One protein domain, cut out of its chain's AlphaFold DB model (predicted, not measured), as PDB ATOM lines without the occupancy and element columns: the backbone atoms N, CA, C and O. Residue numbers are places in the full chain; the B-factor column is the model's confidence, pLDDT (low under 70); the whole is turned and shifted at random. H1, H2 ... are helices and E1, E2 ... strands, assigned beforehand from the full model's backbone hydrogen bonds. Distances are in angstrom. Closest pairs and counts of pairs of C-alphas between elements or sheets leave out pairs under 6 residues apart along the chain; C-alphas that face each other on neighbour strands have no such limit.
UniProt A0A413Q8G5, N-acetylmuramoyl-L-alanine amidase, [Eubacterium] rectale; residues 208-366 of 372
ATOM      1  N   ASN A 208     -26.442  -9.587 -13.044       81.31
ATOM      2  CA  ASN A 208     -25.470 -10.677 -13.021       81.31
ATOM      3  C   ASN A 208     -25.491 -11.431 -14.361       81.31
ATOM      4  O   ASN A 208     -26.451 -12.116 -14.689       81.31
ATOM      5  N   VAL A 209     -24.432 -11.335 -15.155       85.00
ATOM      6  CA  VAL A 209     -24.298 -12.050 -16.432       85.00
ATOM      7  C   VAL A 209     -23.466 -13.296 -16.228       85.00
ATOM      8  O   VAL A 209     -22.359 -13.221 -15.700       85.00
ATOM      9  N   VAL A 210     -23.960 -14.440 -16.687       90.25
ATOM     10  CA  VAL A 210     -23.187 -15.680 -16.733       90.25
ATOM     11  C   VAL A 210     -22.868 -16.005 -18.180       90.25
ATOM     12  O   VAL A 210     -23.766 -16.224 -18.990       90.25
ATOM     13  N   LEU A 211     -21.578 -16.049 -18.495       93.25
ATOM     14  CA  LEU A 211     -21.063 -16.489 -19.781       93.25
ATOM     15  C   LEU A 211     -20.624 -17.948 -19.671       93.25
ATOM     16  O   LEU A 211     -19.768 -18.302 -18.858       93.25
ATOM     17  N   ASP A 212     -21.198 -18.799 -20.503       94.94
ATOM     18  CA  ASP A 212     -20.920 -20.223 -20.530       94.94
ATOM     19  C   ASP A 212     -20.146 -20.590 -21.801       94.94
ATOM     20  O   ASP A 212     -20.747 -20.832 -22.848       94.94
ATOM     21  N   PRO A 213     -18.801 -20.615 -21.767       88.06
ATOM     22  CA  PRO A 213     -18.043 -21.126 -22.895       88.06
ATOM     23  C   PRO A 213     -18.262 -22.644 -23.011       88.06
ATOM     24  O   PRO A 213     -17.791 -23.429 -22.176       88.06
ATOM     25  N   GLY A 214     -18.956 -23.060 -24.074       83.94
ATOM     26  CA  GLY A 214     -19.294 -24.455 -24.338       83.94
ATOM     27  C   GLY A 214     -18.075 -25.380 -24.356       83.94
ATOM     28  O   GLY A 214     -16.942 -24.929 -24.582       83.94
ATOM     29  N   HIS A 215     -18.314 -26.676 -24.135       87.25
ATOM     30  CA  HIS A 215     -17.291 -27.733 -24.088       87.25
ATOM     31  C   HIS A 215     -16.243 -27.518 -22.973       87.25
ATOM     32  O   HIS A 215     -16.513 -26.795 -22.006       87.25
ATOM     33  N   GLY A 216     -15.076 -28.170 -23.075       78.81
ATOM     34  CA  GLY A 216     -13.941 -28.024 -22.157       78.81
ATOM     35  C   GLY A 216     -13.316 -29.359 -21.735       78.81
ATOM     36  O   GLY A 216     -13.972 -30.402 -21.716       78.81
ATOM     37  N   GLY A 217     -12.026 -29.343 -21.388       86.94
ATOM     38  CA  GLY A 217     -11.289 -30.551 -21.013       86.94
ATOM     39  C   GLY A 217     -11.230 -31.549 -22.172       86.94
ATOM     40  O   GLY A 217     -10.781 -31.206 -23.268       86.94
ATOM     41  N   ASN A 218     -11.691 -32.781 -21.950       82.00
ATOM     42  CA  ASN A 218     -11.691 -33.828 -22.980       82.00
ATOM     43  C   ASN A 218     -12.748 -33.613 -24.074       82.00
ATOM     44  O   ASN A 218     -12.636 -34.205 -25.146       82.00
ATOM     45  N   ASP A 219     -13.752 -32.774 -23.827       77.25
ATOM     46  CA  ASP A 219     -14.729 -32.387 -24.835       77.25
ATOM     47  C   ASP A 219     -14.175 -31.207 -25.646       77.25
ATOM     48  O   ASP A 219     -14.110 -30.076 -25.163       77.25
ATOM     49  N   GLY A 220     -13.701 -31.492 -26.861       67.56
ATOM     50  CA  GLY A 220     -13.109 -30.507 -27.770       67.56
ATOM     51  C   GLY A 220     -14.121 -29.649 -28.532       67.56
ATOM     52  O   GLY A 220     -13.736 -28.591 -29.041       67.56
ATOM     53  N   GLY A 221     -15.378 -30.095 -28.605       84.62
ATOM     54  CA  GLY A 221     -16.351 -29.616 -29.583       84.62
ATOM     55  C   GLY A 221     -15.889 -29.831 -31.028       84.62
ATOM     56  O   GLY A 221     -15.088 -30.726 -31.324       84.62
ATOM     57  N   ALA A 222     -16.385 -28.999 -31.937       79.19
ATOM     58  CA  ALA A 222     -15.964 -29.000 -33.329       79.19
ATOM     59  C   ALA A 222     -14.467 -28.685 -33.502       79.19
ATOM     60  O   ALA A 222     -13.845 -27.976 -32.706       79.19
ATOM     61  N   GLN A 223     -13.883 -29.174 -34.599       82.56
ATOM     62  CA  GLN A 223     -12.503 -28.872 -34.979       82.56
ATOM     63  C   GLN A 223     -12.405 -28.424 -36.435       82.56
ATOM     64  O   GLN A 223     -13.081 -28.963 -37.313       82.56
ATOM     65  N   ALA A 224     -11.516 -27.472 -36.704       76.75
ATOM     66  CA  ALA A 224     -11.216 -27.013 -38.054       76.75
ATOM     67  C   ALA A 224      -9.730 -26.671 -38.202       76.75
ATOM     68  O   ALA A 224      -9.107 -26.149 -37.280       76.75
ATOM     69  N   SER A 225      -9.163 -26.925 -39.381       79.25
ATOM     70  CA  SER A 225      -7.782 -26.554 -39.700       79.25
ATOM     71  C   SER A 225      -7.757 -25.370 -40.661       79.25
ATOM     72  O   SER A 225      -8.330 -25.430 -41.747       79.25
ATOM     73  N   TYR A 226      -7.065 -24.300 -40.279       74.50
ATOM     74  CA  TYR A 226      -6.909 -23.092 -41.084       74.50
ATOM     75  C   TYR A 226      -5.468 -22.581 -41.008       74.50
ATOM     76  O   TYR A 226      -4.896 -22.467 -39.925       74.50
ATOM     77  N   GLY A 227      -4.854 -22.296 -42.161       82.94
ATOM     78  CA  GLY A 227      -3.474 -21.794 -42.222       82.94
ATOM     79  C   GLY A 227      -2.437 -22.736 -41.591       82.94
ATOM     80  O   GLY A 227      -1.488 -22.269 -40.974       82.94
ATOM     81  N   GLY A 228      -2.645 -24.056 -41.680       86.75
ATOM     82  CA  GLY A 228      -1.756 -25.061 -41.080       86.75
ATOM     83  C   GLY A 228      -1.906 -25.239 -39.564       86.75
ATOM     84  O   GLY A 228      -1.146 -25.996 -38.968       86.75
ATOM     85  N   LYS A 229      -2.884 -24.574 -38.934       85.69
ATOM     86  CA  LYS A 229      -3.180 -24.693 -37.504       85.69
ATOM     87  C   LYS A 229      -4.566 -25.291 -37.285       85.69
ATOM     88  O   LYS A 229      -5.514 -24.901 -37.961       85.69
ATOM     89  N   THR A 230      -4.682 -26.196 -36.319       85.56
ATOM     90  CA  THR A 230      -5.968 -26.744 -35.871       85.56
ATOM     91  C   THR A 230      -6.553 -25.879 -34.758       85.56
ATOM     92  O   THR A 230      -5.861 -25.505 -33.808       85.56
ATOM     93  N   TYR A 231      -7.834 -25.561 -34.891       83.62
ATOM     94  CA  TYR A 231      -8.641 -24.808 -33.945       83.62
ATOM     95  C   TYR A 231      -9.724 -25.727 -33.391       83.62
ATOM     96  O   TYR A 231     -10.362 -26.457 -34.147       83.62
ATOM     97  N   LEU A 232      -9.905 -25.679 -32.073       83.19
ATOM     98  CA  LEU A 232     -10.944 -26.408 -31.356       83.19
ATOM     99  C   LEU A 232     -11.999 -25.420 -30.874       83.19
ATOM    100  O   LEU A 232     -11.653 -24.349 -30.360       83.19
ATOM    101  N   GLU A 233     -13.263 -25.802 -30.990       82.56
ATOM    102  CA  GLU A 233     -14.411 -25.022 -30.542       82.56
ATOM    103  C   GLU A 233     -14.266 -24.617 -29.072       82.56
ATOM    104  O   GLU A 233     -14.370 -23.432 -28.757       82.56
ATOM    105  N   LYS A 234     -13.898 -25.549 -28.180       81.50
ATOM    106  CA  LYS A 234     -13.705 -25.250 -26.747       81.50
ATOM    107  C   LYS A 234     -12.748 -24.080 -26.481       81.50
ATOM    108  O   LYS A 234     -12.936 -23.320 -25.525       81.50
ATOM    109  N   THR A 235     -11.721 -23.939 -27.323       85.62
ATOM    110  CA  THR A 235     -10.676 -22.919 -27.201       85.62
ATOM    111  C   THR A 235     -11.180 -21.576 -27.712       85.62
ATOM    112  O   THR A 235     -10.881 -20.543 -27.114       85.62
ATOM    113  N   LEU A 236     -11.943 -21.581 -28.808       87.75
ATOM    114  CA  LEU A 236     -12.570 -20.376 -29.348       87.75
ATOM    115  C   LEU A 236     -13.652 -19.858 -28.397       87.75
ATOM    116  O   LEU A 236     -13.604 -18.689 -28.024       87.75
ATOM    117  N   ASN A 237     -14.537 -20.737 -27.916       86.38
ATOM    118  CA  ASN A 237     -15.591 -20.402 -26.958       86.38
ATOM    119  C   ASN A 237     -15.015 -19.743 -25.698       86.38
ATOM    120  O   ASN A 237     -15.494 -18.690 -25.283       86.38
ATOM    121  N   LEU A 238     -13.947 -20.318 -25.122       86.81
ATOM    122  CA  LEU A 238     -13.294 -19.759 -23.933       86.81
ATOM    123  C   LEU A 238     -12.755 -18.348 -24.183       86.81
ATOM    124  O   LEU A 238     -12.989 -17.456 -23.373       86.81
ATOM    125  N   LYS A 239     -12.063 -18.136 -25.307       90.19
ATOM    126  CA  LYS A 239     -11.504 -16.820 -25.643       90.19
ATOM    127  C   LYS A 239     -12.588 -15.774 -25.878       90.19
ATOM    128  O   LYS A 239     -12.461 -14.661 -25.384       90.19
ATOM    129  N   ILE A 240     -13.651 -16.129 -26.600       87.38
ATOM    130  CA  ILE A 240     -14.787 -15.226 -26.837       87.38
ATOM    131  C   ILE A 240     -15.425 -14.832 -25.500       87.38
ATOM    132  O   ILE A 240     -15.640 -13.648 -25.255       87.38
ATOM    133  N   ALA A 241     -15.656 -15.798 -24.606       89.06
ATOM    134  CA  ALA A 241     -16.219 -15.530 -23.287       89.06
ATOM    135  C   ALA A 241     -15.305 -14.643 -22.421       89.06
ATOM    136  O   ALA A 241     -15.800 -13.753 -21.737       89.06
ATOM    137  N   GLN A 242     -13.982 -14.836 -22.479       88.19
ATOM    138  CA  GLN A 242     -13.012 -13.994 -21.768       88.19
ATOM    139  C   GLN A 242     -13.035 -12.543 -22.269       88.19
ATOM    140  O   GLN A 242     -13.102 -11.631 -21.448       88.19
ATOM    141  N   TYR A 243     -13.054 -12.322 -23.588       89.75
ATOM    142  CA  TYR A 243     -13.166 -10.971 -24.152       89.75
ATOM    143  C   TYR A 243     -14.516 -10.322 -23.837       89.75
ATOM    144  O   TYR A 243     -14.568  -9.153 -23.468       89.75
ATOM    145  N   CYS A 244     -15.609 -11.084 -23.925       84.88
ATOM    146  CA  CYS A 244     -16.936 -10.599 -23.555       84.88
ATOM    147  C   CYS A 244     -16.987 -10.206 -22.070       84.88
ATOM    148  O   CYS A 244     -17.503  -9.145 -21.730       84.88
ATOM    149  N   LYS A 245     -16.375 -11.004 -21.185       87.81
ATOM    150  CA  LYS A 245     -16.242 -10.672 -19.763       87.81
ATOM    151  C   LYS A 245     -15.441  -9.400 -19.533       87.81
ATOM    152  O   LYS A 245     -15.876  -8.567 -18.742       87.81
ATOM    153  N   GLU A 246     -14.285  -9.268 -20.174       86.56
ATOM    154  CA  GLU A 246     -13.442  -8.075 -20.065       86.56
ATOM    155  C   GLU A 246     -14.215  -6.813 -20.462       86.56
ATOM    156  O   GLU A 246     -14.171  -5.815 -19.745       86.56
ATOM    157  N   GLU A 247     -14.973  -6.879 -21.557       84.56
ATOM    158  CA  GLU A 247     -15.774  -5.760 -22.046       84.56
ATOM    159  C   GLU A 247     -16.946  -5.434 -21.115       84.56
ATOM    160  O   GLU A 247     -17.080  -4.305 -20.648       84.56
ATOM    161  N   LEU A 248     -17.760  -6.432 -20.772       77.69
ATOM    162  CA  LEU A 248     -18.926  -6.252 -19.908       77.69
ATOM    163  C   LEU A 248     -18.575  -5.740 -18.514       77.69
ATOM    164  O   LEU A 248     -19.333  -4.975 -17.926       77.69
ATOM    165  N   SER A 249     -17.414  -6.135 -17.989       80.31
ATOM    166  CA  SER A 249     -16.965  -5.705 -16.661       80.31
ATOM    167  C   SER A 249     -16.640  -4.205 -16.596       80.31
ATOM    168  O   SER A 249     -16.450  -3.673 -15.504       80.31
ATOM    169  N   LYS A 250     -16.582  -3.501 -17.740       79.19
ATOM    170  CA  LYS A 250     -16.419  -2.038 -17.800       79.19
ATOM    171  C   LYS A 250     -17.702  -1.292 -17.426       79.19
ATOM    172  O   LYS A 250     -17.639  -0.125 -17.035       79.19
ATOM    173  N   TYR A 251     -18.858  -1.944 -17.535       70.81
ATOM    174  CA  TYR A 251     -20.152  -1.324 -17.290       70.81
ATOM    175  C   TYR A 251     -20.479  -1.351 -15.800       70.81
ATOM    176  O   TYR A 251     -20.479  -2.393 -15.140       70.81
ATOM    177  N   LYS A 252     -20.786  -0.174 -15.247       73.06
ATOM    178  CA  LYS A 252     -21.214  -0.068 -13.850       73.06
ATOM    179  C   LYS A 252     -22.465  -0.919 -13.650       73.06
ATOM    180  O   LYS A 252     -23.393  -0.839 -14.446       73.06
ATOM    181  N   ARG A 253     -22.497  -1.668 -12.542       77.44
ATOM    182  CA  ARG A 253     -23.616  -2.537 -12.133       77.44
ATOM    183  C   ARG A 253     -23.793  -3.802 -12.982       77.44
ATOM    184  O   ARG A 253     -24.793  -4.484 -12.791       77.44
ATOM    185  N   VAL A 254     -22.831  -4.150 -13.838       79.19
ATOM    186  CA  VAL A 254     -22.783  -5.450 -14.520       79.19
ATOM    187  C   VAL A 254     -21.728  -6.327 -13.852       79.19
ATOM    188  O   VAL A 254     -20.534  -6.044 -13.914       79.19
ATOM    189  N   ASN A 255     -22.163  -7.405 -13.210       82.94
ATOM    190  CA  ASN A 255     -21.273  -8.422 -12.660       82.94
ATOM    191  C   ASN A 255     -21.190  -9.582 -13.646       82.94
ATOM    192  O   ASN A 255     -22.221 -10.138 -14.017       82.94
ATOM    193  N   VAL A 256     -19.981  -9.979 -14.042       88.06
ATOM    194  CA  VAL A 256     -19.801 -11.024 -15.057       88.06
ATOM    195  C   VAL A 256     -19.111 -12.250 -14.483       88.06
ATOM    196  O   VAL A 256     -17.957 -12.221 -14.041       88.06
ATOM    197  N   TYR A 257     -19.810 -13.368 -14.570       93.50
ATOM    198  CA  TYR A 257     -19.379 -14.679 -14.130       93.50
ATOM    199  C   TYR A 257     -19.160 -15.579 -15.343       93.50
ATOM    200  O   TYR A 257     -19.786 -15.404 -16.385       93.50
ATOM    201  N   MET A 258     -18.264 -16.555 -15.216       96.56
ATOM    202  CA  MET A 258     -18.044 -17.571 -16.245       96.56
ATOM    203  C   MET A 258     -18.172 -18.957 -15.632       96.56
ATOM    204  O   MET A 258     -17.689 -19.153 -14.516       96.56
ATOM    205  N   THR A 259     -18.784 -19.907 -16.344       92.25
ATOM    206  CA  THR A 259     -18.907 -21.306 -15.878       92.25
ATOM    207  C   THR A 259     -17.555 -22.022 -15.818       92.25
ATOM    208  O   THR A 259     -17.366 -22.913 -14.999       92.25
ATOM    209  N   ARG A 260     -16.589 -21.588 -16.639       93.94
ATOM    210  CA  ARG A 260     -15.166 -21.950 -16.561       93.94
ATOM    211  C   ARG A 260     -14.293 -20.785 -17.018       93.94
ATOM    212  O   ARG A 260     -14.658 -20.074 -17.950       93.94
ATOM    213  N   ASN A 261     -13.134 -20.605 -16.382       91.94
ATOM    214  CA  ASN A 261     -12.158 -19.558 -16.734       91.94
ATOM    215  C   ASN A 261     -10.901 -20.115 -17.433       91.94
ATOM    216  O   ASN A 261     -10.096 -19.343 -17.953       91.94
ATOM    217  N   ASP A 262     -10.754 -21.438 -17.481       87.12
ATOM    218  CA  ASP A 262      -9.677 -22.185 -18.129       87.12
ATOM    219  C   ASP A 262     -10.238 -23.429 -18.866       87.12
ATOM    220  O   ASP A 262     -11.454 -23.579 -19.064       87.12
ATOM    221  N   ASP A 263      -9.350 -24.278 -19.387       88.62
ATOM    222  CA  ASP A 263      -9.720 -25.472 -20.155       88.62
ATOM    223  C   ASP A 263      -9.959 -26.685 -19.245       88.62
ATOM    224  O   ASP A 263      -9.111 -27.569 -19.119       88.62
ATOM    225  N   HIS A 264     -11.139 -26.739 -18.632       80.75
ATOM    226  CA  HIS A 264     -11.642 -27.924 -17.941       80.75
ATOM    227  C   HIS A 264     -13.081 -28.236 -18.354       80.75
ATOM    228  O   HIS A 264     -13.807 -27.389 -18.876       80.75
ATOM    229  N   TYR A 265     -13.480 -29.486 -18.135       83.31
ATOM    230  CA  TYR A 265     -14.834 -29.946 -18.410       83.31
ATOM    231  C   TYR A 265     -15.803 -29.472 -17.320       83.31
ATOM    232  O   TYR A 265     -15.523 -29.648 -16.136       83.31
ATOM    233  N   VAL A 266     -16.960 -28.942 -17.727       72.25
ATOM    234  CA  VAL A 266     -18.085 -28.603 -16.837       72.25
ATOM    235  C   VAL A 266     -19.332 -29.327 -17.336       72.25
ATOM    236  O   VAL A 266     -19.701 -29.182 -18.510       72.25
ATOM    237  N   ALA A 267     -19.983 -30.104 -16.469       78.56
ATOM    238  CA  ALA A 267     -21.209 -30.809 -16.825       78.56
ATOM    239  C   ALA A 267     -22.349 -29.817 -17.110       78.56
ATOM    240  O   ALA A 267     -22.406 -28.732 -16.535       78.56
ATOM    241  N   LEU A 268     -23.277 -30.184 -17.998       78.94
ATOM    242  CA  LEU A 268     -24.364 -29.290 -18.425       78.94
ATOM    243  C   LEU A 268     -25.244 -28.822 -17.255       78.94
ATOM    244  O   LEU A 268     -25.700 -27.682 -17.246       78.94
ATOM    245  N   GLU A 269     -25.459 -29.681 -16.256       79.25
ATOM    246  CA  GLU A 269     -26.211 -29.318 -15.054       79.25
ATOM    247  C   GLU A 269     -25.431 -28.355 -14.144       79.25
ATOM    248  O   GLU A 269     -26.000 -27.376 -13.660       79.25
ATOM    249  N   ASP A 270     -24.121 -28.564 -13.981       79.31
ATOM    250  CA  ASP A 270     -23.264 -27.704 -13.156       79.31
ATOM    251  C   ASP A 270     -23.183 -26.274 -13.702       79.31
ATOM    252  O   ASP A 270     -23.156 -25.320 -12.925       79.31
ATOM    253  N   ARG A 271     -23.234 -26.105 -15.031       87.81
ATOM    254  CA  ARG A 271     -23.291 -24.785 -15.690       87.81
ATOM    255  C   ARG A 271     -24.496 -23.973 -15.213       87.81
ATOM    256  O   ARG A 271     -24.359 -22.806 -14.846       87.81
ATOM    257  N   VAL A 272     -25.669 -24.607 -15.177       85.56
ATOM    258  CA  VAL A 272     -26.928 -23.970 -14.761       85.56
ATOM    259  C   VAL A 272     -26.988 -23.794 -13.245       85.56
ATOM    260  O   VAL A 272     -27.426 -22.750 -12.764       85.56
ATOM    261  N   ASN A 273     -26.501 -24.770 -12.475       83.88
ATOM    262  CA  ASN A 273     -26.421 -24.659 -11.017       83.88
ATOM    263  C   ASN A 273     -25.510 -23.507 -10.588       83.88
ATOM    264  O   ASN A 273     -25.872 -22.737  -9.697       83.88
ATOM    265  N   TYR A 274     -24.368 -23.340 -11.257       85.12
ATOM    266  CA  TYR A 274     -23.489 -22.201 -11.037       85.12
ATOM    267  C   TYR A 274     -24.202 -20.884 -11.357       85.12
ATOM    268  O   TYR A 274     -24.200 -19.977 -10.525       85.12
ATOM    269  N   ALA A 275     -24.887 -20.801 -12.502       85.19
ATOM    270  CA  ALA A 275     -25.628 -19.605 -12.885       85.19
ATOM    271  C   ALA A 275     -26.707 -19.217 -11.863       85.19
ATOM    272  O   ALA A 275     -26.826 -18.053 -11.479       85.19
ATOM    273  N   LYS A 276     -27.439 -20.210 -11.353       84.12
ATOM    274  CA  LYS A 276     -28.392 -20.020 -10.259       84.12
ATOM    275  C   LYS A 276     -27.703 -19.534  -8.981       84.12
ATOM    276  O   LYS A 276     -28.206 -18.620  -8.336       84.12
ATOM    277  N   SER A 277     -26.559 -20.119  -8.616       86.25
ATOM    278  CA  SER A 277     -25.849 -19.804  -7.365       86.25
ATOM    279  C   SER A 277     -25.347 -18.361  -7.286       86.25
ATOM    280  O   SER A 277     -25.317 -17.785  -6.203       86.25
ATOM    281  N   VAL A 278     -25.003 -17.761  -8.429       84.25
ATOM    282  CA  VAL A 278     -24.583 -16.354  -8.515       84.25
ATOM    283  C   VAL A 278     -25.760 -15.401  -8.729       84.25
ATOM    284  O   VAL A 278     -25.548 -14.212  -8.948       84.25
ATOM    285  N   GLY A 279     -26.994 -15.919  -8.692       80.12
ATOM    286  CA  GLY A 279     -28.208 -15.154  -8.947       80.12
ATOM    287  C   GLY A 279     -28.127 -14.445 -10.287       80.12
ATOM    288  O   GLY A 279     -28.213 -13.218 -10.310       80.12
ATOM    289  N   ALA A 280     -27.867 -15.195 -11.367       81.69
ATOM    290  CA  ALA A 280     -27.796 -14.648 -12.719       81.69
ATOM    291  C   ALA A 280     -29.005 -13.740 -13.023       81.69
ATOM    292  O   ALA A 280     -29.999 -13.712 -12.320       81.69
ATOM    293  N   SER A 281     -28.910 -12.940 -14.063       77.88
ATOM    294  CA  SER A 281     -29.999 -12.183 -14.689       77.88
ATOM    295  C   SER A 281     -30.061 -12.551 -16.169       77.88
ATOM    296  O   SER A 281     -31.134 -12.578 -16.760       77.88
ATOM    297  N   VAL A 282     -28.909 -12.927 -16.732       82.56
ATOM    298  CA  VAL A 282     -28.754 -13.435 -18.091       82.56
ATOM    299  C   VAL A 282     -27.769 -14.606 -18.077       82.56
ATOM    300  O   VAL A 282     -26.729 -14.535 -17.420       82.56
ATOM    301  N   PHE A 283     -28.078 -15.663 -18.830       87.50
ATOM    302  CA  PHE A 283     -27.173 -16.778 -19.113       87.50
ATOM    303  C   PHE A 283     -26.940 -16.866 -20.625       87.50
ATOM    304  O   PHE A 283     -27.888 -17.071 -21.380       87.50
ATOM    305  N   VAL A 284     -25.690 -16.719 -21.069       92.25
ATOM    306  CA  VAL A 284     -25.307 -16.787 -22.488       92.25
ATOM    307  C   VAL A 284     -24.337 -17.941 -22.688       92.25
ATOM    308  O   VAL A 284     -23.196 -17.870 -22.232       92.25
ATOM    309  N   SER A 285     -24.769 -18.989 -23.389       91.88
ATOM    310  CA  SER A 285     -23.877 -20.076 -23.805       91.88
ATOM    311  C   SER A 285     -23.284 -19.785 -25.179       91.88
ATOM    312  O   SER A 285     -23.999 -19.417 -26.109       91.88
ATOM    313  N   ILE A 286     -21.964 -19.916 -25.293       91.81
ATOM    314  CA  ILE A 286     -21.197 -19.559 -26.489       91.81
ATOM    315  C   ILE A 286     -20.677 -20.840 -27.130       91.81
ATOM    316  O   ILE A 286     -19.912 -21.579 -26.505       91.81
ATOM    317  N   HIS A 287     -21.061 -21.050 -28.388       87.19
ATOM    318  CA  HIS A 287     -20.685 -22.194 -29.212       87.19
ATOM    319  C   HIS A 287     -20.237 -21.753 -30.607       87.19
ATOM    320  O   HIS A 287     -20.660 -20.712 -31.109       87.19
ATOM    321  N   ASN A 288     -19.388 -22.560 -31.241       79.88
ATOM    322  CA  ASN A 288     -18.969 -22.369 -32.626       79.88
ATOM    323  C   ASN A 288     -19.354 -23.619 -33.407       79.88
ATOM    324  O   ASN A 288     -18.692 -24.651 -33.316       79.88
ATOM    325  N   ASN A 289     -20.433 -23.509 -34.175       70.00
ATOM    326  CA  ASN A 289     -20.952 -24.631 -34.936       70.00
ATOM    327  C   ASN A 289     -20.000 -25.017 -36.084       70.00
ATOM    328  O   ASN A 289     -19.162 -24.229 -36.528       70.00
ATOM    329  N   SER A 290     -20.150 -26.235 -36.598       65.44
ATOM    330  CA  SER A 290     -19.412 -26.692 -37.771       65.44
ATOM    331  C   SER A 290     -20.307 -27.460 -38.723       65.44
ATOM    332  O   SER A 290     -21.263 -28.127 -38.338       65.44
ATOM    333  N   THR A 291     -19.982 -27.353 -40.002       65.56
ATOM    334  CA  THR A 291     -20.714 -27.998 -41.083       65.56
ATOM    335  C   THR A 291     -19.761 -28.270 -42.233       65.56
ATOM    336  O   THR A 291     -18.802 -27.531 -42.458       65.56
ATOM    337  N   THR A 292     -20.010 -29.353 -42.962       63.00
ATOM    338  CA  THR A 292     -19.271 -29.687 -44.184       63.00
ATOM    339  C   THR A 292     -19.774 -28.894 -45.393       63.00
ATOM    340  O   THR A 292     -19.098 -28.845 -46.420       63.00
ATOM    341  N   SER A 293     -20.944 -28.252 -45.281       63.62
ATOM    342  CA  SER A 293     -21.527 -27.426 -46.337       63.62
ATOM    343  C   SER A 293     -20.919 -26.028 -46.340       63.62
ATOM    344  O   SER A 293     -21.122 -25.246 -45.418       63.62
ATOM    345  N   SER A 294     -20.256 -25.649 -47.430       63.41
ATOM    346  CA  SER A 294     -19.721 -24.292 -47.614       63.41
ATOM    347  C   SER A 294     -20.794 -23.204 -47.754       63.41
ATOM    348  O   SER A 294     -20.454 -22.024 -47.785       63.41
ATOM    349  N   ARG A 295     -22.071 -23.590 -47.875       58.28
ATOM    350  CA  ARG A 295     -23.211 -22.671 -48.006       58.28
ATOM    351  C   ARG A 295     -23.745 -22.191 -46.658       58.28
ATOM    352  O   ARG A 295     -24.492 -21.227 -46.635       58.28
ATOM    353  N   VAL A 296     -23.399 -22.874 -45.567       62.47
ATOM    354  CA  VAL A 296     -23.871 -22.543 -44.220       62.47
ATOM    355  C   VAL A 296     -22.780 -21.742 -43.519       62.47
ATOM    356  O   VAL A 296     -21.685 -22.250 -43.277       62.47
ATOM    357  N   HIS A 297     -23.068 -20.479 -43.230       66.44
ATOM    358  CA  HIS A 297     -22.178 -19.572 -42.517       66.44
ATOM    359  C   HIS A 297     -23.001 -18.479 -41.835       66.44
ATOM    360  O   HIS A 297     -24.092 -18.160 -42.297       66.44
ATOM    361  N   GLY A 298     -22.451 -17.860 -40.792       76.56
ATOM    362  CA  GLY A 298     -23.112 -16.761 -40.093       76.56
ATOM    363  C   GLY A 298     -23.329 -17.030 -38.613       76.56
ATOM    364  O   GLY A 298     -22.743 -17.953 -38.046       76.56
ATOM    365  N   ALA A 299     -24.142 -16.175 -38.006       76.75
ATOM    366  CA  ALA A 299     -24.553 -16.261 -36.618       76.75
ATOM    367  C   ALA A 299     -26.006 -16.726 -36.522       76.75
ATOM    368  O   ALA A 299     -26.884 -16.179 -37.186       76.75
ATOM    369  N   THR A 300     -26.237 -17.690 -35.638       79.25
ATOM    370  CA  THR A 300     -27.564 -18.164 -35.241       79.25
ATOM    371  C   THR A 300     -27.653 -18.047 -33.728       79.25
ATOM    372  O   THR A 300     -26.715 -18.453 -33.035       79.25
ATOM    373  N   VAL A 301     -28.766 -17.545 -33.198       76.88
ATOM    374  CA  VAL A 301     -28.969 -17.466 -31.743       76.88
ATOM    375  C   VAL A 301     -30.150 -18.337 -31.339       76.88
ATOM    376  O   VAL A 301     -31.268 -18.151 -31.818       76.88
ATOM    377  N   TYR A 302     -29.895 -19.304 -30.456       79.50
ATOM    378  CA  TYR A 302     -30.947 -20.136 -29.885       79.50
ATOM    379  C   TYR A 302     -31.465 -19.547 -28.581       79.50
ATOM    380  O   TYR A 302     -30.677 -19.134 -27.731       79.50
ATOM    381  N   TYR A 303     -32.783 -19.559 -28.415       78.69
ATOM    382  CA  TYR A 303     -33.455 -19.019 -27.237       78.69
ATOM    383  C   TYR A 303     -34.542 -19.978 -26.724       78.69
ATOM    384  O   TYR A 303     -34.884 -20.942 -27.417       78.69
ATOM    385  N   PRO A 304     -35.040 -19.781 -25.488       76.06
ATOM    386  CA  PRO A 304     -36.057 -20.648 -24.915       76.06
ATOM    387  C   PRO A 304     -37.380 -20.578 -25.683       76.06
ATOM    388  O   PRO A 304     -37.834 -19.499 -26.044       76.06
ATOM    389  N   ASN A 305     -38.048 -21.718 -25.853       72.38
ATOM    390  CA  ASN A 305     -39.421 -21.768 -26.363       72.38
ATOM    391  C   ASN A 305     -40.426 -21.094 -25.398       72.38
ATOM    392  O   ASN A 305     -40.060 -20.652 -24.307       72.38
ATOM    393  N   SER A 306     -41.707 -21.020 -25.756       73.19
ATOM    394  CA  SER A 306     -42.748 -20.455 -24.876       73.19
ATOM    395  C   SER A 306     -43.287 -21.443 -23.828       73.19
ATOM    396  O   SER A 306     -43.990 -21.041 -22.901       73.19
ATOM    397  N   SER A 307     -42.952 -22.731 -23.939       67.38
ATOM    398  CA  SER A 307     -43.394 -23.787 -23.021       67.38
ATOM    399  C   SER A 307     -42.794 -23.612 -21.620       67.38
ATOM    400  O   SER A 307     -41.696 -23.063 -21.480       67.38
ATOM    401  N   LEU A 308     -43.512 -24.072 -20.584       70.75
ATOM    402  CA  LEU A 308     -43.289 -23.852 -19.141       70.75
ATOM    403  C   LEU A 308     -43.366 -22.390 -18.669       70.75
ATOM    404  O   LEU A 308     -43.947 -22.106 -17.625       70.75
ATOM    405  N   ASN A 309     -42.758 -21.454 -19.397       63.19
ATOM    406  CA  ASN A 309     -42.759 -20.039 -19.051       63.19
ATOM    407  C   ASN A 309     -42.632 -19.171 -20.311       63.19
ATOM    408  O   ASN A 309     -41.525 -18.927 -20.800       63.19
ATOM    409  N   ALA A 310     -43.775 -18.686 -20.800       57.97
ATOM    410  CA  ALA A 310     -43.858 -17.848 -21.993       57.97
ATOM    411  C   ALA A 310     -43.074 -16.534 -21.851       57.97
ATOM    412  O   ALA A 310     -42.416 -16.122 -22.802       57.97
ATOM    413  N   ASN A 311     -43.041 -15.939 -20.652       53.03
ATOM    414  CA  ASN A 311     -42.309 -14.693 -20.398       53.03
ATOM    415  C   ASN A 311     -40.798 -14.882 -20.586       53.03
ATOM    416  O   ASN A 311     -40.133 -14.017 -21.147       53.03
ATOM    417  N   ILE A 312     -40.251 -16.028 -20.166       63.38
ATOM    418  CA  ILE A 312     -38.836 -16.364 -20.393       63.38
ATOM    419  C   ILE A 312     -38.551 -16.633 -21.871       63.38
ATOM    420  O   ILE A 312     -37.476 -16.279 -22.354       63.38
ATOM    421  N   GLY A 313     -39.502 -17.232 -22.594       56.53
ATOM    422  CA  GLY A 313     -39.408 -17.385 -24.045       56.53
ATOM    423  C   GLY A 313     -39.352 -16.035 -24.762       56.53
ATOM    424  O   GLY A 313     -38.431 -15.801 -25.539       56.53
ATOM    425  N   ALA A 314     -40.266 -15.119 -24.426       50.34
ATOM    426  CA  ALA A 314     -40.321 -13.773 -24.993       50.34
ATOM    427  C   ALA A 314     -39.057 -12.957 -24.670       50.34
ATOM    428  O   ALA A 314     -38.373 -12.496 -25.579       50.34
ATOM    429  N   GLN A 315     -38.672 -12.868 -23.389       61.94
ATOM    430  CA  GLN A 315     -37.451 -12.166 -22.963       61.94
ATOM    431  C   GLN A 315     -36.192 -12.748 -23.615       61.94
ATOM    432  O   GLN A 315     -35.296 -12.008 -24.025       61.94
ATOM    433  N   GLY A 316     -36.119 -14.078 -23.720       62.09
ATOM    434  CA  GLY A 316     -35.029 -14.762 -24.402       62.09
ATOM    435  C   GLY A 316     -35.001 -14.476 -25.903       62.09
ATOM    436  O   GLY A 316     -33.916 -14.290 -26.447       62.09
ATOM    437  N   GLY A 317     -36.164 -14.392 -26.552       56.19
ATOM    438  CA  GLY A 317     -36.308 -14.012 -27.959       56.19
ATOM    439  C   GLY A 317     -35.848 -12.581 -28.230       56.19
ATOM    440  O   GLY A 317     -35.019 -12.373 -29.115       56.19
ATOM    441  N   THR A 318     -36.285 -11.611 -27.420       59.03
ATOM    442  CA  THR A 318     -35.836 -10.209 -27.512       59.03
ATOM    443  C   THR A 318     -34.321 -10.104 -27.357       59.03
ATOM    444  O   THR A 318     -33.644  -9.518 -28.200       59.03
ATOM    445  N   LEU A 319     -33.758 -10.734 -26.320       68.81
ATOM    446  CA  LEU A 319     -32.312 -10.736 -26.108       68.81
ATOM    447  C   LEU A 319     -31.565 -11.419 -27.265       68.81
ATOM    448  O   LEU A 319     -30.509 -10.944 -27.680       68.81
ATOM    449  N   ALA A 320     -32.089 -12.528 -27.788       67.75
ATOM    450  CA  ALA A 320     -31.487 -13.231 -28.913       67.75
ATOM    451  C   ALA A 320     -31.464 -12.379 -30.183       67.75
ATOM    452  O   ALA A 320     -30.455 -12.389 -30.890       67.75
ATOM    453  N   ASN A 321     -32.534 -11.626 -30.444       60.84
ATOM    454  CA  ASN A 321     -32.606 -10.700 -31.566       60.84
ATOM    455  C   ASN A 321     -31.557  -9.587 -31.449       60.84
ATOM    456  O   ASN A 321     -30.808  -9.350 -32.395       60.84
ATOM    457  N   GLU A 322     -31.422  -8.975 -30.269       67.06
ATOM    458  CA  GLU A 322     -30.399  -7.952 -30.024       67.06
ATOM    459  C   GLU A 322     -28.982  -8.506 -30.187       67.06
ATOM    460  O   GLU A 322     -28.147  -7.910 -30.869       67.06
ATOM    461  N   ILE A 323     -28.702  -9.691 -29.634       73.50
ATOM    462  CA  ILE A 323     -27.405 -10.352 -29.818       73.50
ATOM    463  C   ILE A 323     -27.140 -10.605 -31.307       73.50
ATOM    464  O   ILE A 323     -26.043 -10.318 -31.787       73.50
ATOM    465  N   LEU A 324     -28.125 -11.114 -32.053       75.19
ATOM    466  CA  LEU A 324     -27.979 -11.379 -33.480       75.19
ATOM    467  C   LEU A 324     -27.740 -10.093 -34.278       75.19
ATOM    468  O   LEU A 324     -26.831 -10.076 -35.108       75.19
ATOM    469  N   LYS A 325     -28.479  -9.012 -33.996       68.12
ATOM    470  CA  LYS A 325     -28.287  -7.695 -34.625       68.12
ATOM    471  C   LYS A 325     -26.844  -7.224 -34.457       68.12
ATOM    472  O   LYS A 325     -26.199  -6.858 -35.440       68.12
ATOM    473  N   GLN A 326     -26.300  -7.315 -33.243       77.44
ATOM    474  CA  GLN A 326     -24.908  -6.939 -32.974       77.44
ATOM    475  C   GLN A 326     -23.910  -7.855 -33.697       77.44
ATOM    476  O   GLN A 326     -22.931  -7.378 -34.264       77.44
ATOM    477  N   LEU A 327     -24.156  -9.167 -33.741       75.94
ATOM    478  CA  LEU A 327     -23.300 -10.111 -34.469       75.94
ATOM    479  C   LEU A 327     -23.287  -9.835 -35.980       75.94
ATOM    480  O   LEU A 327     -22.227  -9.899 -36.604       75.94
ATOM    481  N   VAL A 328     -24.436  -9.488 -36.562       73.69
ATOM    482  CA  VAL A 328     -24.557  -9.117 -37.979       73.69
ATOM    483  C   VAL A 328     -23.862  -7.787 -38.265       73.69
ATOM    484  O   VAL A 328     -23.148  -7.683 -39.262       73.69
ATOM    485  N   ALA A 329     -23.972  -6.802 -37.369       66.25
ATOM    486  CA  ALA A 329     -23.261  -5.527 -37.485       66.25
ATOM    487  C   ALA A 329     -21.726  -5.693 -37.499       66.25
ATOM    488  O   ALA A 329     -21.017  -4.892 -38.106       66.25
ATOM    489  N   LEU A 330     -21.201  -6.776 -36.911       68.62
ATOM    490  CA  LEU A 330     -19.782  -7.157 -36.992       68.62
ATOM    491  C   LEU A 330     -19.390  -7.805 -38.337       68.62
ATOM    492  O   LEU A 330     -18.230  -8.172 -38.537       68.62
ATOM    493  N   GLY A 331     -20.339  -7.967 -39.262       72.12
ATOM    494  CA  GLY A 331     -20.133  -8.551 -40.587       72.12
ATOM    495  C   GLY A 331     -20.335 -10.066 -40.658       72.12
ATOM    496  O   GLY A 331     -19.965 -10.680 -41.662       72.12
ATOM    497  N   LEU A 332     -20.901 -10.694 -39.620       75.19
ATOM    498  CA  LEU A 332     -21.359 -12.081 -39.713       75.19
ATOM    499  C   LEU A 332     -22.635 -12.141 -40.554       75.19
ATOM    500  O   LEU A 332     -23.494 -11.269 -40.471       75.19
ATOM    501  N   ALA A 333     -22.780 -13.189 -41.362       73.31
ATOM    502  CA  ALA A 333     -24.040 -13.402 -42.063       73.31
ATOM    503  C   ALA A 333     -25.166 -13.702 -41.069       73.31
ATOM    504  O   ALA A 333     -24.944 -14.352 -40.047       73.31
ATOM    505  N   ASN A 334     -26.366 -13.236 -41.392       75.75
ATOM    506  CA  ASN A 334     -27.553 -13.486 -40.597       75.75
ATOM    507  C   ASN A 334     -28.087 -14.902 -40.887       75.75
ATOM    508  O   ASN A 334     -28.474 -15.178 -42.020       75.75
ATOM    509  N   ASP A 335     -28.103 -15.783 -39.883       71.19
ATOM    510  CA  ASP A 335     -28.742 -17.112 -39.947       71.19
ATOM    511  C   ASP A 335     -29.951 -17.232 -38.985       71.19
ATOM    512  O   ASP A 335     -30.497 -18.320 -38.762       71.19
ATOM    513  N   GLY A 336     -30.416 -16.097 -38.454       66.38
ATOM    514  CA  GLY A 336     -31.662 -15.963 -37.704       66.38
ATOM    515  C   GLY A 336     -31.593 -16.363 -36.227       66.38
ATOM    516  O   GLY A 336     -30.614 -16.921 -35.724       66.38
ATOM    517  N   ILE A 337     -32.685 -16.080 -35.519       70.75
ATOM    518  CA  ILE A 337     -32.946 -16.594 -34.170       70.75
ATOM    519  C   ILE A 337     -33.841 -17.829 -34.255       70.75
ATOM    520  O   ILE A 337     -34.686 -17.923 -35.143       70.75
ATOM    521  N   ARG A 338     -33.654 -18.808 -33.365       74.31
ATOM    522  CA  ARG A 338     -34.404 -20.074 -33.425       74.31
ATOM    523  C   ARG A 338     -34.724 -20.617 -32.041       74.31
ATOM    524  O   ARG A 338     -33.894 -20.579 -31.138       74.31
ATOM    525  N   ILE A 339     -35.883 -21.242 -31.914       79.06
ATOM    526  CA  ILE A 339     -36.138 -22.210 -30.846       79.06
ATOM    527  C   ILE A 339     -35.804 -23.611 -31.354       79.06
ATOM    528  O   ILE A 339     -35.749 -23.860 -32.562       79.06
ATOM    529  N   ARG A 340     -35.593 -24.557 -30.440       76.75
ATOM    530  CA  ARG A 340     -35.524 -25.975 -30.800       76.75
ATOM    531  C   ARG A 340     -36.180 -26.798 -29.711       76.75
ATOM    532  O   ARG A 340     -35.702 -26.806 -28.581       76.75
ATOM    533  N   ASN A 341     -37.253 -27.490 -30.064       76.50
ATOM    534  CA  ASN A 341     -37.973 -28.367 -29.150       76.50
ATOM    535  C   ASN A 341     -37.313 -29.744 -29.084       76.50
ATOM    536  O   ASN A 341     -36.642 -30.168 -30.028       76.50
ATOM    537  N   SER A 342     -37.499 -30.431 -27.960       80.38
ATOM    538  CA  SER A 342     -37.020 -31.797 -27.787       80.38
ATOM    539  C   SER A 342     -37.585 -32.727 -28.858       80.38
ATOM    540  O   SER A 342     -38.782 -32.738 -29.133       80.38
ATOM    541  N   GLU A 343     -36.706 -33.535 -29.443       83.19
ATOM    542  CA  GLU A 343     -37.043 -34.516 -30.479       83.19
ATOM    543  C   GLU A 343     -37.349 -35.897 -29.872       83.19
ATOM    544  O   GLU A 343     -37.915 -36.757 -30.543       83.19
ATOM    545  N   SER A 344     -37.001 -36.119 -28.596       77.75
ATOM    546  CA  SER A 344     -37.240 -37.375 -27.870       77.75
ATOM    547  C   SER A 344     -38.596 -37.433 -27.163       77.75
ATOM    548  O   SER A 344     -38.913 -38.445 -26.542       77.75
ATOM    549  N   GLY A 345     -39.397 -36.362 -27.239       73.62
ATOM    550  CA  GLY A 345     -40.662 -36.245 -26.508       73.62
ATOM    551  C   GLY A 345     -40.493 -35.892 -25.027       73.62
ATOM    552  O   GLY A 345     -41.455 -35.994 -24.270       73.62
ATOM    553  N   ASP A 346     -39.290 -35.481 -24.607       81.00
ATOM    554  CA  ASP A 346     -39.058 -34.981 -23.250       81.00
ATOM    555  C   ASP A 346     -39.960 -33.763 -22.971       81.00
ATOM    556  O   ASP A 346     -40.119 -32.866 -23.808       81.00
ATOM    557  N   THR A 347     -40.516 -33.711 -21.763       83.69
ATOM    558  CA  THR A 347     -41.417 -32.645 -21.317       83.69
ATOM    559  C   THR A 347     -40.873 -31.922 -20.091       83.69
ATOM    560  O   THR A 347     -40.022 -32.425 -19.352       83.69
ATOM    561  N   TYR A 348     -41.345 -30.696 -19.891       80.50
ATOM    562  CA  TYR A 348     -41.228 -29.977 -18.634       80.50
ATOM    563  C   TYR A 348     -42.113 -30.610 -17.552       80.50
ATOM    564  O   TYR A 348     -42.925 -31.495 -17.813       80.50
ATOM    565  N   THR A 349     -41.973 -30.143 -16.310       81.00
ATOM    566  CA  THR A 349     -42.740 -30.661 -15.164       81.00
ATOM    567  C   THR A 349     -44.253 -30.471 -15.296       81.00
ATOM    568  O   THR A 349     -45.002 -31.189 -14.646       81.00
ATOM    569  N   ASP A 350     -44.697 -29.518 -16.117       78.56
ATOM    570  CA  ASP A 350     -46.107 -29.264 -16.437       78.56
ATOM    571  C   ASP A 350     -46.629 -30.115 -17.616       78.56
ATOM    572  O   ASP A 350     -47.785 -29.983 -18.007       78.56
ATOM    573  N   GLY A 351     -45.792 -30.991 -18.187       82.75
ATOM    574  CA  GLY A 351     -46.125 -31.826 -19.340       82.75
ATOM    575  C   GLY A 351     -45.969 -31.135 -20.699       82.75
ATOM    576  O   GLY A 351     -46.165 -31.786 -21.724       82.75
ATOM    577  N   SER A 352     -45.592 -29.852 -20.743       76.75
ATOM    578  CA  SER A 352     -45.330 -29.137 -21.998       76.75
ATOM    579  C   SER A 352     -44.002 -29.567 -22.635       76.75
ATOM    580  O   SER A 352     -43.104 -30.064 -21.954       76.75
ATOM    581  N   ILE A 353     -43.852 -29.405 -23.954       79.88
ATOM    582  CA  ILE A 353     -42.638 -29.835 -24.664       79.88
ATOM    583  C   ILE A 353     -41.412 -29.041 -24.206       79.88
ATOM    584  O   ILE A 353     -41.425 -27.808 -24.164       79.88
ATOM    585  N   CYS A 354     -40.328 -29.737 -23.861       79.75
ATOM    586  CA  CYS A 354     -39.147 -29.049 -23.366       79.75
ATOM    587  C   CYS A 354     -38.225 -28.545 -24.480       79.75
ATOM    588  O   CYS A 354     -38.232 -29.054 -25.603       79.75
ATOM    589  N   ASP A 355     -37.373 -27.573 -24.149       82.31
ATOM    590  CA  ASP A 355     -36.293 -27.137 -25.035       82.31
ATOM    591  C   ASP A 355     -35.285 -28.281 -25.276       82.31
ATOM    592  O   ASP A 355     -34.981 -29.068 -24.377       82.31
ATOM    593  N   TYR A 356     -34.745 -28.363 -26.495       80.75
ATOM    594  CA  TYR A 356     -33.747 -29.356 -26.907       80.75
ATOM    595  C   TYR A 356     -32.413 -29.148 -26.186       80.75
ATOM    596  O   TYR A 356     -31.783 -30.094 -25.714       80.75
ATOM    597  N   TYR A 357     -31.964 -27.893 -26.097       82.00
ATOM    598  CA  TYR A 357     -30.690 -27.568 -25.467       82.00
ATOM    599  C   TYR A 357     -30.824 -27.614 -23.950       82.00
ATOM    600  O   TYR A 357     -31.564 -26.836 -23.347       82.00
ATOM    601  N   SER A 358     -30.058 -28.504 -23.321       82.31
ATOM    602  CA  SER A 358     -30.147 -28.771 -21.884       82.31
ATOM    603  C   SER A 358     -29.934 -27.526 -21.023       82.31
ATOM    604  O   SER A 358     -30.639 -27.357 -20.036       82.31
ATOM    605  N   VAL A 359     -29.010 -26.633 -21.395       83.69
ATOM    606  CA  VAL A 359     -28.753 -25.390 -20.650       83.69
ATOM    607  C   VAL A 359     -29.932 -24.419 -20.720       83.69
ATOM    608  O   VAL A 359     -30.238 -23.787 -19.716       83.69
ATOM    609  N   ILE A 360     -30.653 -24.356 -21.844       84.62
ATOM    610  CA  ILE A 360     -31.878 -23.554 -21.990       84.62
ATOM    611  C   ILE A 360     -33.003 -24.183 -21.159       84.62
ATOM    612  O   ILE A 360     -33.579 -23.530 -20.285       84.62
ATOM    613  N   ARG A 361     -33.238 -25.486 -21.358       82.69
ATOM    614  CA  ARG A 361     -34.250 -26.278 -20.645       82.69
ATOM    615  C   ARG A 361     -34.111 -26.187 -19.126       82.69
ATOM    616  O   ARG A 361     -35.064 -25.905 -18.400       82.69
ATOM    617  N   ASN A 362     -32.904 -26.430 -18.631       81.19
ATOM    618  CA  ASN A 362     -32.626 -26.462 -17.201       81.19
ATOM    619  C   ASN A 362     -32.590 -25.052 -16.600       81.19
ATOM    620  O   ASN A 362     -32.867 -24.912 -15.412       81.19
ATOM    621  N   SER A 363     -32.288 -24.015 -17.391       81.81
ATOM    622  CA  SER A 363     -32.374 -22.630 -16.916       81.81
ATOM    623  C   SER A 363     -33.824 -22.227 -16.682       81.81
ATOM    624  O   SER A 363     -34.142 -21.773 -15.590       81.81
ATOM    625  N   LYS A 364     -34.731 -22.504 -17.629       72.19
ATOM    626  CA  LYS A 364     -36.148 -22.109 -17.523       72.19
ATOM    627  C   LYS A 364     -36.861 -22.671 -16.287       72.19
ATOM    628  O   LYS A 364     -37.716 -22.012 -15.705       72.19
ATOM    629  N   SER A 365     -36.474 -23.868 -15.846       61.50
ATOM    630  CA  SER A 365     -37.006 -24.491 -14.626       61.50
ATOM    631  C   SER A 365     -36.369 -23.980 -13.324       61.50
ATOM    632  O   SER A 365     -36.828 -24.344 -12.242       61.50
ATOM    633  N   ARG A 366     -35.298 -23.173 -13.388       62.22
ATOM    634  CA  ARG A 366     -34.448 -22.858 -12.226       62.22
ATOM    635  C   ARG A 366     -34.084 -21.366 -12.057       62.22
ATOM    636  O   ARG A 366     -33.607 -21.039 -10.968       62.22
TER     637      ARG A 366
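AT A GLANCE: This is residues 208 to 366 of the 372 residues of the protein "N-acetylmuramoyl-L-alanine amidase" of [Eubacterium] rectale (UniProt A0A413Q8G5). A small sheet of three parallel strands, E4 E1 E5, is sandwiched between H1 on one face and H2 on the other, and beside it sits a second, smaller unit in which the long helix H3 packs on the two parallel strands E6 and E7. A hairpin of E2 and E3 reaches away from this body and its residues 225 to 230 stick out, while H4 packs on H2 near the last printed residue. The printed part has 159 residues with four named helices and seven named strands, in the order E1 E2 E3 H1 E4 H2 E5 E6 H3 E7 H4, a mixed class of helices and strands. It is compact, with a radius of gyration of the C-alphas of 16.0 A and spans of 51 by 39 by 34 A.

IN THESE COORDINATES: E1, residues 208 to 213, begins at C-alpha 208 (-25.470, -10.677, -13.021) and is 16.2 A long. E2 is residues 223 to 226 and E3 residues 229 to 232, each 10.1 A. H1, residues 233 to 248, measures 22.0 A. E4 is residues 254 to 258, 13.1 A; H2 is residues 268 to 277, 14.6 A; E5 is residues 282 to 286, 12.9 A. E6 is residues 299 to 302, 10.1 A. H3, residues 310 to 329, the longest helix at 28.6 A, begins at C-alpha 310 (-43.858, -17.848, -21.993). E7 is residues 334 to 338, 11.9 A. H4, residues 358 to 364, 10.0 A, ends at C-alpha 364 (-36.148, -22.109, -17.523).

HOW THE PARTS SIT: In the sheet E4 E1 E5, N 212 and O 284 are 2.8 A apart between E1 and E5, and N 211 and O 257 2.8 A between E1 and E4. H1 and H2 lie on opposite faces, in three layers, helices on both faces of a sheet. H1, at a height of 7.8 A over the sheet, runs along the strands; its closest C-alphas to E1 are Asn 237 and Pro 213, 4.8 A. H2, at a height of 9.8 A, also runs along them; Ala 275 and Val 210 are its closest C-alphas to E1, 6.0 A. E4, H2, E5 form a split strand-helix-strand unit, with E1 between its strands and a right-handed crossover. H2 and H4 touch at a shallow tilt of 29 degrees, the same way; Val 272 and Ser 363 are their closest C-alphas, 6.0 A. E6, H3, E7 form a strand-helix-strand unit, its parallel strands neighbours, with a right-handed crossover; N 338 and O 301 are 2.9 A apart, and the closest C-alphas of E6 and H3 are Val 301 and Ala 320, 5.7 A. H3 only grazes the sheet E4 E1 E5, with residues 316 to 323. In the antiparallel hairpin E2 and E3, N 231 and O 224 are 2.8 A apart. Every O i to N i+4 pair is within hydrogen-bond range in H1, H3 and H4; in H2, 5 of 6 are.

THE WHOLE: The C-alphas farthest apart are those of Gly 228 and Asp 350, 50.9 A. The printed part has no cut. The links E5 to E6 and E7 to H4 are long, with 12 and 19 residues. The mean pLDDT of the printed part is 78.2; 30 residues are under 70, among them residues 290 to 297 and 309 to 322.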